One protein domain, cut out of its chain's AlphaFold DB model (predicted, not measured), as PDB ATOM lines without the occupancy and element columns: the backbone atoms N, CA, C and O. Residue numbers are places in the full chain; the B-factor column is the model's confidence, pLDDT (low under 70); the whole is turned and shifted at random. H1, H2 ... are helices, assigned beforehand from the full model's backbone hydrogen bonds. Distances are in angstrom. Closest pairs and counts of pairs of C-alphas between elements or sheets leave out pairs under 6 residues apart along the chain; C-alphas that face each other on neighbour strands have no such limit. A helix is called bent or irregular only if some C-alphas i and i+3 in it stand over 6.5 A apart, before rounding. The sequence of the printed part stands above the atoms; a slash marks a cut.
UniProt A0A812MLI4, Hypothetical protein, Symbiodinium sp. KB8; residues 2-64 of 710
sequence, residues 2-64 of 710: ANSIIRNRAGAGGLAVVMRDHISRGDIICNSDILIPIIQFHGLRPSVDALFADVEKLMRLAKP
ATOM      1  N   ALA A   2     -55.430 -42.952  23.259       39.38
ATOM      2  CA  ALA A   2     -55.779 -41.530  23.383       39.38
ATOM      3  C   ALA A   2     -55.583 -41.058  24.832       39.38
ATOM      4  O   ALA A   2     -56.334 -41.455  25.718       39.38
ATOM      5  N   ASN A   3     -54.561 -40.236  25.080       48.53
ATOM      6  CA  ASN A   3     -54.134 -39.905  26.438       48.53
ATOM      7  C   ASN A   3     -55.119 -38.920  27.115       48.53
ATOM      8  O   ASN A   3     -55.197 -37.744  26.746       48.53
ATOM      9  N   SER A   4     -55.898 -39.411  28.086       46.75
ATOM     10  CA  SER A   4     -57.009 -38.692  28.739       46.75
ATOM     11  C   SER A   4     -56.566 -37.389  29.412       46.75
ATOM     12  O   SER A   4     -57.262 -36.375  29.327       46.75
ATOM     13  N   ILE A   5     -55.356 -37.384  29.976       47.72
ATOM     14  CA  ILE A   5     -54.696 -36.225  30.595       47.72
ATOM     15  C   ILE A   5     -54.646 -35.026  29.630       47.72
ATOM     16  O   ILE A   5     -54.852 -33.883  30.044       47.72
ATOM     17  N   ILE A   6     -54.429 -35.274  28.332       49.91
ATOM     18  CA  ILE A   6     -54.325 -34.220  27.312       49.91
ATOM     19  C   ILE A   6     -55.701 -33.610  27.013       49.91
ATOM     20  O   ILE A   6     -55.817 -32.385  26.972       49.91
ATOM     21  N   ARG A   7     -56.758 -34.429  26.881       53.47
ATOM     22  CA  ARG A   7     -58.140 -33.921  26.748       53.47
ATOM     23  C   ARG A   7     -58.543 -33.093  27.966       53.47
ATOM     24  O   ARG A   7     -59.075 -32.000  27.799       53.47
ATOM     25  N   ASN A   8     -58.224 -33.563  29.171       58.56
ATOM     26  CA  ASN A   8     -58.577 -32.871  30.410       58.56
ATOM     27  C   ASN A   8     -57.856 -31.515  30.531       58.56
ATOM     28  O   ASN A   8     -58.499 -30.504  30.813       58.56
ATOM     29  N   ARG A   9     -56.547 -31.441  30.230       56.66
ATOM     30  CA  ARG A   9     -55.804 -30.162  30.211       56.66
ATOM     31  C   ARG A   9     -56.245 -29.217  29.085       56.66
ATOM     32  O   ARG A   9     -56.220 -28.003  29.287       56.66
ATOM     33  N   ALA A  10     -56.663 -29.737  27.928       56.78
ATOM     34  CA  ALA A  10     -57.218 -28.930  26.839       56.78
ATOM     35  C   ALA A  10     -58.588 -28.335  27.207       56.78
ATOM     36  O   ALA A  10     -58.778 -27.125  27.082       56.78
ATOM     37  N   GLY A  11     -59.508 -29.155  27.731       58.19
ATOM     38  CA  GLY A  11     -60.829 -28.718  28.195       58.19
ATOM     39  C   GLY A  11     -60.763 -27.716  29.352       58.19
ATOM     40  O   GLY A  11     -61.531 -26.760  29.382       58.19
ATOM     41  N   ALA A  12     -59.786 -27.866  30.253       64.56
ATOM     42  CA  ALA A  12     -59.514 -26.916  31.334       64.56
ATOM     43  C   ALA A  12     -58.814 -25.613  30.880       64.56
ATOM     44  O   ALA A  12     -58.498 -24.765  31.716       64.56
ATOM     45  N   GLY A  13     -58.516 -25.441  29.585       61.91
ATOM     46  CA  GLY A  13     -57.821 -24.257  29.060       61.91
ATOM     47  C   GLY A  13     -56.353 -24.127  29.492       61.91
ATOM     48  O   GLY A  13     -55.769 -23.053  29.355       61.91
ATOM     49  N   GLY A  14     -55.742 -25.200  30.009       56.88
ATOM     50  CA  GLY A  14     -54.364 -25.207  30.518       56.88
ATOM     51  C   GLY A  14     -53.281 -25.230  29.433       56.88
ATOM     52  O   GLY A  14     -52.115 -24.969  29.726       56.88
ATOM     53  N   LEU A  15     -53.650 -25.518  28.181       60.72
ATOM     54  CA  LEU A  15     -52.752 -25.524  27.022       60.72
ATOM     55  C   LEU A  15     -52.377 -24.090  26.615       60.72
ATOM     56  O   LEU A  15     -53.062 -23.426  25.834       60.72
ATOM     57  N   ALA A  16     -51.251 -23.611  27.140       55.56
ATOM     58  CA  ALA A  16     -50.706 -22.280  26.891       55.56
ATOM     59  C   ALA A  16     -49.988 -22.195  25.528       55.56
ATOM     60  O   ALA A  16     -48.811 -21.841  25.454       55.56
ATOM     61  N   VAL A  17     -50.689 -22.535  24.443       57.59
ATOM     62  CA  VAL A  17     -50.209 -22.395  23.060       57.59
ATOM     63  C   VAL A  17     -50.895 -21.186  22.431       57.59
ATOM     64  O   VAL A  17     -52.039 -21.252  21.983       57.59
ATOM     65  N   VAL A  18     -50.199 -20.047  22.397       56.88
ATOM     66  CA  VAL A  18     -50.711 -18.867  21.685       56.88
ATOM     67  C   VAL A  18     -50.543 -19.104  20.188       56.88
ATOM     68  O   VAL A  18     -49.409 -19.135  19.710       56.88
ATOM     69  N   MET A  19     -51.652 -19.225  19.453       53.19
ATOM     70  CA  MET A  19     -51.623 -19.367  17.994       53.19
ATOM     71  C   MET A  19     -50.847 -18.208  17.351       53.19
ATOM     72  O   MET A  19     -51.193 -17.035  17.497       53.19
ATOM     73  N   ARG A  20     -49.744 -18.575  16.696       67.31
ATOM     74  CA  ARG A  20     -48.801 -17.736  15.951       67.31
ATOM     75  C   ARG A  20     -48.126 -18.625  14.916       67.31
ATOM     76  O   ARG A  20     -47.881 -19.794  15.195       67.31
ATOM     77  N   ASP A  21     -47.675 -18.033  13.821       68.69
ATOM     78  CA  ASP A  21     -46.889 -18.647  12.734       68.69
ATOM     79  C   ASP A  21     -45.511 -19.220  13.163       68.69
ATOM     80  O   ASP A  21     -44.707 -19.637  12.334       68.69
ATOM     81  N   HIS A  22     -45.202 -19.242  14.463       71.69
ATOM     82  CA  HIS A  22     -44.034 -19.909  15.036       71.69
ATOM     83  C   HIS A  22     -44.271 -20.276  16.508       71.69
ATOM     84  O   HIS A  22     -44.580 -19.412  17.335       71.69
ATOM     85  N   ILE A  23     -44.035 -21.544  16.859       73.38
ATOM     86  CA  ILE A  23     -43.963 -21.993  18.255       73.38
ATOM     87  C   ILE A  23     -42.734 -21.328  18.896       73.38
ATOM     88  O   ILE A  23     -41.605 -21.515  18.434       73.38
ATOM     89  N   SER A  24     -42.913 -20.519  19.942       80.94
ATOM     90  CA  SER A  24     -41.777 -19.895  20.625       80.94
ATOM     91  C   SER A  24     -41.182 -20.834  21.675       80.94
ATOM     92  O   SER A  24     -41.859 -21.697  22.230       80.94
ATOM     93  N   ARG A  25     -39.915 -20.610  22.050       74.00
ATOM     94  CA  ARG A  25     -39.273 -21.347  23.156       74.00
ATOM     95  C   ARG A  25     -40.037 -21.226  24.487       74.00
ATOM     96  O   ARG A  25     -39.860 -22.075  25.349       74.00
ATOM     97  N   GLY A  26     -40.863 -20.191  24.669       77.00
ATOM     98  CA  GLY A  26     -41.758 -20.099  25.825       77.00
ATOM     99  C   GLY A  26     -42.879 -21.134  25.760       77.00
ATOM    100  O   GLY A  26     -43.099 -21.840  26.735       77.00
ATOM    101  N   ASP A  27     -43.514 -21.275  24.598       76.69
ATOM    102  CA  ASP A  27     -44.622 -22.207  24.388       76.69
ATOM    103  C   ASP A  27     -44.124 -23.673  24.452       76.69
ATOM    104  O   ASP A  27     -44.807 -24.520  25.018       76.69
ATOM    105  N   ILE A  28     -42.890 -23.958  24.002       76.38
ATOM    106  CA  ILE A  28     -42.237 -25.277  24.180       76.38
ATOM    107  C   ILE A  28     -42.007 -25.608  25.664       76.38
ATOM    108  O   ILE A  28     -42.251 -26.731  26.085       76.38
ATOM    109  N   ILE A  29     -41.544 -24.642  26.467       76.69
ATOM    110  CA  ILE A  29     -41.253 -24.859  27.896       76.69
ATOM    111  C   ILE A  29     -42.540 -24.936  28.732       76.69
ATOM    112  O   ILE A  29     -42.585 -25.677  29.702       76.69
ATOM    113  N   CYS A  30     -43.584 -24.183  28.378       81.00
ATOM    114  CA  CYS A  30     -44.854 -24.187  29.112       81.00
ATOM    115  C   CYS A  30     -45.794 -25.346  28.738       81.00
ATOM    116  O   CYS A  30     -46.794 -25.536  29.420       81.00
ATOM    117  N   ASN A  31     -45.492 -26.099  27.676       84.56
ATOM    118  CA  ASN A  31     -46.251 -27.279  27.249       84.56
ATOM    119  C   ASN A  31     -45.303 -28.475  27.005       84.56
ATOM    120  O   ASN A  31     -45.537 -29.287  26.107       84.56
ATOM    121  N   SER A  32     -44.214 -28.559  27.782       83.50
ATOM    122  CA  SER A  32     -43.162 -29.586  27.691       83.50
ATOM    123  C   SER A  32     -43.732 -30.996  27.624       83.50
ATOM    124  O   SER A  32     -43.404 -31.759  26.725       83.50
ATOM    125  N   ASP A  33     -44.656 -31.292  28.528       81.12
ATOM    126  CA  ASP A  33     -45.227 -32.613  28.793       81.12
ATOM    127  C   ASP A  33     -46.053 -33.140  27.601       81.12
ATOM    128  O   ASP A  33     -46.332 -34.330  27.504       81.12
ATOM    129  N   ILE A  34     -46.449 -32.245  26.689       83.62
ATOM    130  CA  ILE A  34     -47.232 -32.543  25.482       83.62
ATOM    131  C   ILE A  34     -46.329 -32.509  24.242       83.62
ATOM    132  O   ILE A  34     -46.449 -33.355  23.360       83.62
ATOM    133  N   LEU A  35     -45.404 -31.547  24.167       81.25
ATOM    134  CA  LEU A  35     -44.546 -31.351  22.997       81.25
ATOM    135  C   LEU A  35     -43.318 -32.270  22.977       81.25
ATOM    136  O   LEU A  35     -42.857 -32.609  21.892       81.25
ATOM    137  N   ILE A  36     -42.799 -32.705  24.131       82.50
ATOM    138  CA  ILE A  36     -41.667 -33.644  24.201       82.50
ATOM    139  C   ILE A  36     -42.045 -35.016  23.611       82.50
ATOM    140  O   ILE A  36     -41.326 -35.436  22.707       82.50
ATOM    141  N   PRO A  37     -43.175 -35.664  23.976       82.06
ATOM    142  CA  PRO A  37     -43.593 -36.922  23.346       82.06
ATOM    143  C   PRO A  37     -43.795 -36.816  21.828       82.06
ATOM    144  O   PRO A  37     -43.405 -37.717  21.091       82.06
ATOM    145  N   ILE A  38     -44.345 -35.699  21.336       78.75
ATOM    146  CA  ILE A  38     -44.519 -35.459  19.892       78.75
ATOM    147  C   ILE A  38     -43.149 -35.318  19.202       78.75
ATOM    148  O   ILE A  38     -42.902 -35.939  18.172       78.75
ATOM    149  N   ILE A  39     -42.221 -34.551  19.785       79.31
ATOM    150  CA  ILE A  39     -40.854 -34.408  19.257       79.31
ATOM    151  C   ILE A  39     -40.085 -35.739  19.329       79.31
ATOM    152  O   ILE A  39     -39.309 -36.032  18.430       79.31
ATOM    153  N   GLN A  40     -40.306 -36.573  20.346       79.19
ATOM    154  CA  GLN A  40     -39.725 -37.918  20.416       79.19
ATOM    155  C   GLN A  40     -40.284 -38.823  19.306       79.19
ATOM    156  O   GLN A  40     -39.503 -39.456  18.599       79.19
ATOM    157  N   PHE A  41     -41.604 -38.819  19.092       78.56
ATOM    158  CA  PHE A  41     -42.281 -39.636  18.078       78.56
ATOM    159  C   PHE A  41     -41.818 -39.340  16.639       78.56
ATOM    160  O   PHE A  41     -41.637 -40.263  15.851       78.56
ATOM    161  N   HIS A  42     -41.560 -38.073  16.297       75.50
ATOM    162  CA  HIS A  42     -41.008 -37.693  14.985       75.50
ATOM    163  C   HIS A  42     -39.463 -37.606  14.953       75.50
ATOM    164  O   HIS A  42     -38.884 -37.135  13.969       75.50
ATOM    165  N   GLY A  43     -38.783 -38.025  16.024       81.62
ATOM    166  CA  GLY A  43     -37.336 -37.896  16.188       81.62
ATOM    167  C   GLY A  43     -36.840 -36.446  16.306       81.62
ATOM    168  O   GLY A  43     -37.584 -35.475  16.265       81.62
ATOM    169  N   LEU A  44     -35.524 -36.253  16.425       69.00
ATOM    170  CA  LEU A  44     -34.935 -34.956  16.805       69.00
ATOM    171  C   LEU A  44     -35.120 -33.791  15.797       69.00
ATOM    172  O   LEU A  44     -34.615 -32.696  16.060       69.00
ATOM    173  N   ARG A  45     -35.773 -33.994  14.637       73.81
ATOM    174  CA  ARG A  45     -35.962 -32.976  13.576       73.81
ATOM    175  C   ARG A  45     -37.233 -33.146  12.703       73.81
ATOM    176  O   ARG A  45     -37.095 -33.215  11.479       73.81
ATOM    177  N   PRO A  46     -38.464 -33.139  13.248       75.00
ATOM    178  CA  PRO A  46     -39.641 -32.837  12.433       75.00
ATOM    179  C   PRO A  46     -39.506 -31.460  11.766       75.00
ATOM    180  O   PRO A  46     -38.831 -30.561  12.284       75.00
ATOM    181  N   SER A  47     -40.187 -31.260  10.636       80.06
ATOM    182  CA  SER A  47     -40.429 -29.904  10.139       80.06
ATOM    183  C   SER A  47     -41.350 -29.153  11.106       80.06
ATOM    184  O   SER A  47     -42.157 -29.746  11.826       80.06
ATOM    185  N   VAL A  48     -41.246 -27.822  11.114       72.31
ATOM    186  CA  VAL A  48     -42.151 -26.970  11.904       72.31
ATOM    187  C   VAL A  48     -43.604 -27.181  11.460       72.31
ATOM    188  O   VAL A  48     -44.504 -27.188  12.293       72.31
ATOM    189  N   ASP A  49     -43.813 -27.440  10.170       74.06
ATOM    190  CA  ASP A  49     -45.122 -27.680   9.563       74.06
ATOM    191  C   ASP A  49     -45.734 -29.022  10.004       74.06
ATOM    192  O   ASP A  49     -46.934 -29.083  10.258       74.06
ATOM    193  N   ALA A  50     -44.923 -30.076  10.178       74.75
ATOM    194  CA  ALA A  50     -45.384 -31.360  10.718       74.75
ATOM    195  C   ALA A  50     -45.808 -31.230  12.191       74.75
ATOM    196  O   ALA A  50     -46.903 -31.653  12.556       74.75
ATOM    197  N   LEU A  51     -44.995 -30.553  13.016       75.25
ATOM    198  CA  LEU A  51     -45.371 -30.242  14.401       75.25
ATOM    199  C   LEU A  51     -46.665 -29.423  14.471       75.25
ATOM    200  O   LEU A  51     -47.500 -29.686  15.332       75.25
ATOM    201  N   PHE A  52     -46.856 -28.447  13.578       76.50
ATOM    202  CA  PHE A  52     -48.110 -27.698  13.519       76.50
ATOM    203  C   PHE A  52     -49.292 -28.571  13.095       76.50
ATOM    204  O   PHE A  52     -50.337 -28.475  13.731       76.50
ATOM    205  N   ALA A  53     -49.144 -29.434  12.086       78.38
ATOM    206  CA  ALA A  53     -50.219 -30.300  11.608       78.38
ATOM    207  C   ALA A  53     -50.715 -31.270  12.694       78.38
ATOM    208  O   ALA A  53     -51.921 -31.350  12.938       78.38
ATOM    209  N   ASP A  54     -49.812 -31.962  13.399       78.06
ATOM    210  CA  ASP A  54     -50.216 -32.906  14.446       78.06
ATOM    211  C   ASP A  54     -50.644 -32.211  15.754       78.06
ATOM    212  O   ASP A  54     -51.563 -32.696  16.417       78.06
ATOM    213  N   VAL A  55     -50.120 -31.021  16.091       80.25
ATOM    214  CA  VAL A  55     -50.681 -30.190  17.182       80.25
ATOM    215  C   VAL A  55     -52.073 -29.658  16.820       80.25
ATOM    216  O   VAL A  55     -52.964 -29.660  17.667       80.25
ATOM    217  N   GLU A  56     -52.318 -29.241  15.575       79.81
ATOM    218  CA  GLU A  56     -53.643 -28.797  15.125       79.81
ATOM    219  C   GLU A  56     -54.648 -29.961  15.125       79.81
ATOM    220  O   GLU A  56     -55.775 -29.813  15.599       79.81
ATOM    221  N   LYS A  57     -54.231 -31.147  14.669       79.44
ATOM    222  CA  LYS A  57     -55.003 -32.398  14.723       79.44
ATOM    223  C   LYS A  57     -55.322 -32.809  16.163       79.44
ATOM    224  O   LYS A  57     -56.474 -33.126  16.456       79.44
ATOM    225  N   LEU A  58     -54.352 -32.726  17.076       78.19
ATOM    226  CA  LEU A  58     -54.549 -32.963  18.509       78.19
ATOM    227  C   LEU A  58     -55.559 -31.971  19.106       78.19
ATOM    228  O   LEU A  58     -56.487 -32.382  19.797       78.19
ATOM    229  N   MET A  59     -55.432 -30.679  18.789       77.31
ATOM    230  CA  MET A  59     -56.352 -29.638  19.262       77.31
ATOM    231  C   MET A  59     -57.756 -29.772  18.647       77.31
ATOM    232  O   MET A  59     -58.737 -29.505  19.338       77.31
ATOM    233  N   ARG A  60     -57.892 -30.253  17.400       75.06
ATOM    234  CA  ARG A  60     -59.187 -30.651  16.810       75.06
ATOM    235  C   ARG A  60     -59.812 -31.825  17.576       75.06
ATOM    236  O   ARG A  60     -60.977 -31.737  17.942       75.06
ATOM    237  N   LEU A  61     -59.042 -32.875  17.877       72.81
ATOM    238  CA  LEU A  61     -59.485 -34.070  18.626       72.81
ATOM    239  C   LEU A  61     -59.725 -33.830  20.133       72.81
ATOM    240  O   LEU A  61     -60.270 -34.703  20.823       72.81
ATOM    241  N   ALA A  62     -59.301 -32.669  20.639       68.31
ATOM    242  CA  ALA A  62     -59.492 -32.215  22.012       68.31
ATOM    243  C   ALA A  62     -60.574 -31.124  22.163       68.31
ATOM    244  O   ALA A  62     -60.914 -30.779  23.294       68.31
ATOM    245  N   LYS A  63     -61.156 -30.607  21.066       80.62
ATOM    246  CA  LYS A  63     -62.399 -29.822  21.145       80.62
ATOM    247  C   LYS A  63     -63.527 -30.731  21.670       80.62
ATOM    248  O   LYS A  63     -63.702 -31.822  21.125       80.62
ATOM    249  N   PRO A  64     -64.319 -30.314  22.676       57.66
ATOM    250  CA  PRO A  64     -65.498 -31.068  23.089       57.66
ATOM    251  C   PRO A  64     -66.544 -31.058  21.966       57.66
ATOM    252  O   PRO A  64     -66.982 -29.998  21.512       57.66
TER     253      PRO A  64
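What this domain is: This is residues 2 to 64 of the 710 residues of the protein "Hypothetical protein" of Symbiodinium sp. KB8 (UniProt A0A812MLI4). One long helix, H4, runs along the longest axis, and two shorter helices lie over the same side of it: H1 crosses at its last residues, and H3 stands at a slant near Leu 51. H2 sits beyond H3, away from H4, and the long stretch of residues 12 to 24 arcs from H1 to H2 with no named element in it; the helices are loosely put together, with H1 and H4 the one pair that touches. The printed part has 63 residues with four named helices, H1, H2, H3 and H4 in order along the chain, and no named strand; the class is all helix, with 39 residues in the helices. The whole is compact, with a radius of gyration of the C-alphas of 11.2 A, and spans 30 by 22 by 18 A.

Where its parts are: H1 is residues 4 to 11, beginning at C-alpha 4 at (-57.009, -38.692, 28.739), and is 10.7 A long from first to last C-alpha. H2, residues 25 to 30, is 8.6 A long. H3, residues 32 to 41, begins at C-alpha 32 at (-43.162, -29.586, 27.691) and is 13.9 A long; it is neither bent nor irregular, but only just: C-alphas 34 and 37 are 6.1 A apart. H4, residues 48 to 62, is the longest helix at 20.7 A and ends at C-alpha 62 at (-59.492, -32.215, 22.012).

How they stand to each other: H1 touches H4, with residues 59 to 62 of H4 alone; the closest C-alphas are those of Arg 7 and Ala 62, 5.2 A apart. Their lines are about perpendicular, at 87 degrees. H1 and H3 are close but not clearly touching, the closest C-alphas being those of Ile 6 and Ile 34 at 7.5 A, with a steep tilt of 55 degrees, opposite ways. H3 and H4 are also close but not clearly touching, with the C-alphas of Ile 38 and Leu 51 closest at 7.6 A and a steep tilt of 61 degrees, opposite ways. H2 and H3 are close but not clearly touching, with the C-alphas of Ile 28 and Leu 35 closest at 6.6 A; their tilt of 67 degrees is only just steep, and they run opposite ways. H2 is apart from H4 and from H1. Each O i to N i+4 pair is within hydrogen-bond range in H1, H2 and H4, and 4 of 6 are in H3.

The domain as a whole: The two C-alphas farthest apart are those of Leu 44 and Pro 64, at 31.4 A. The printed part has no cut. The link from H1 to H2, 13 residues, is long; H2 to H3 is a tight link and H3 to H4 a short one. The mean pLDDT of the printed part is 70.4, and 23 residues are under 70: residues 2 to 21, 44, 62 and 64.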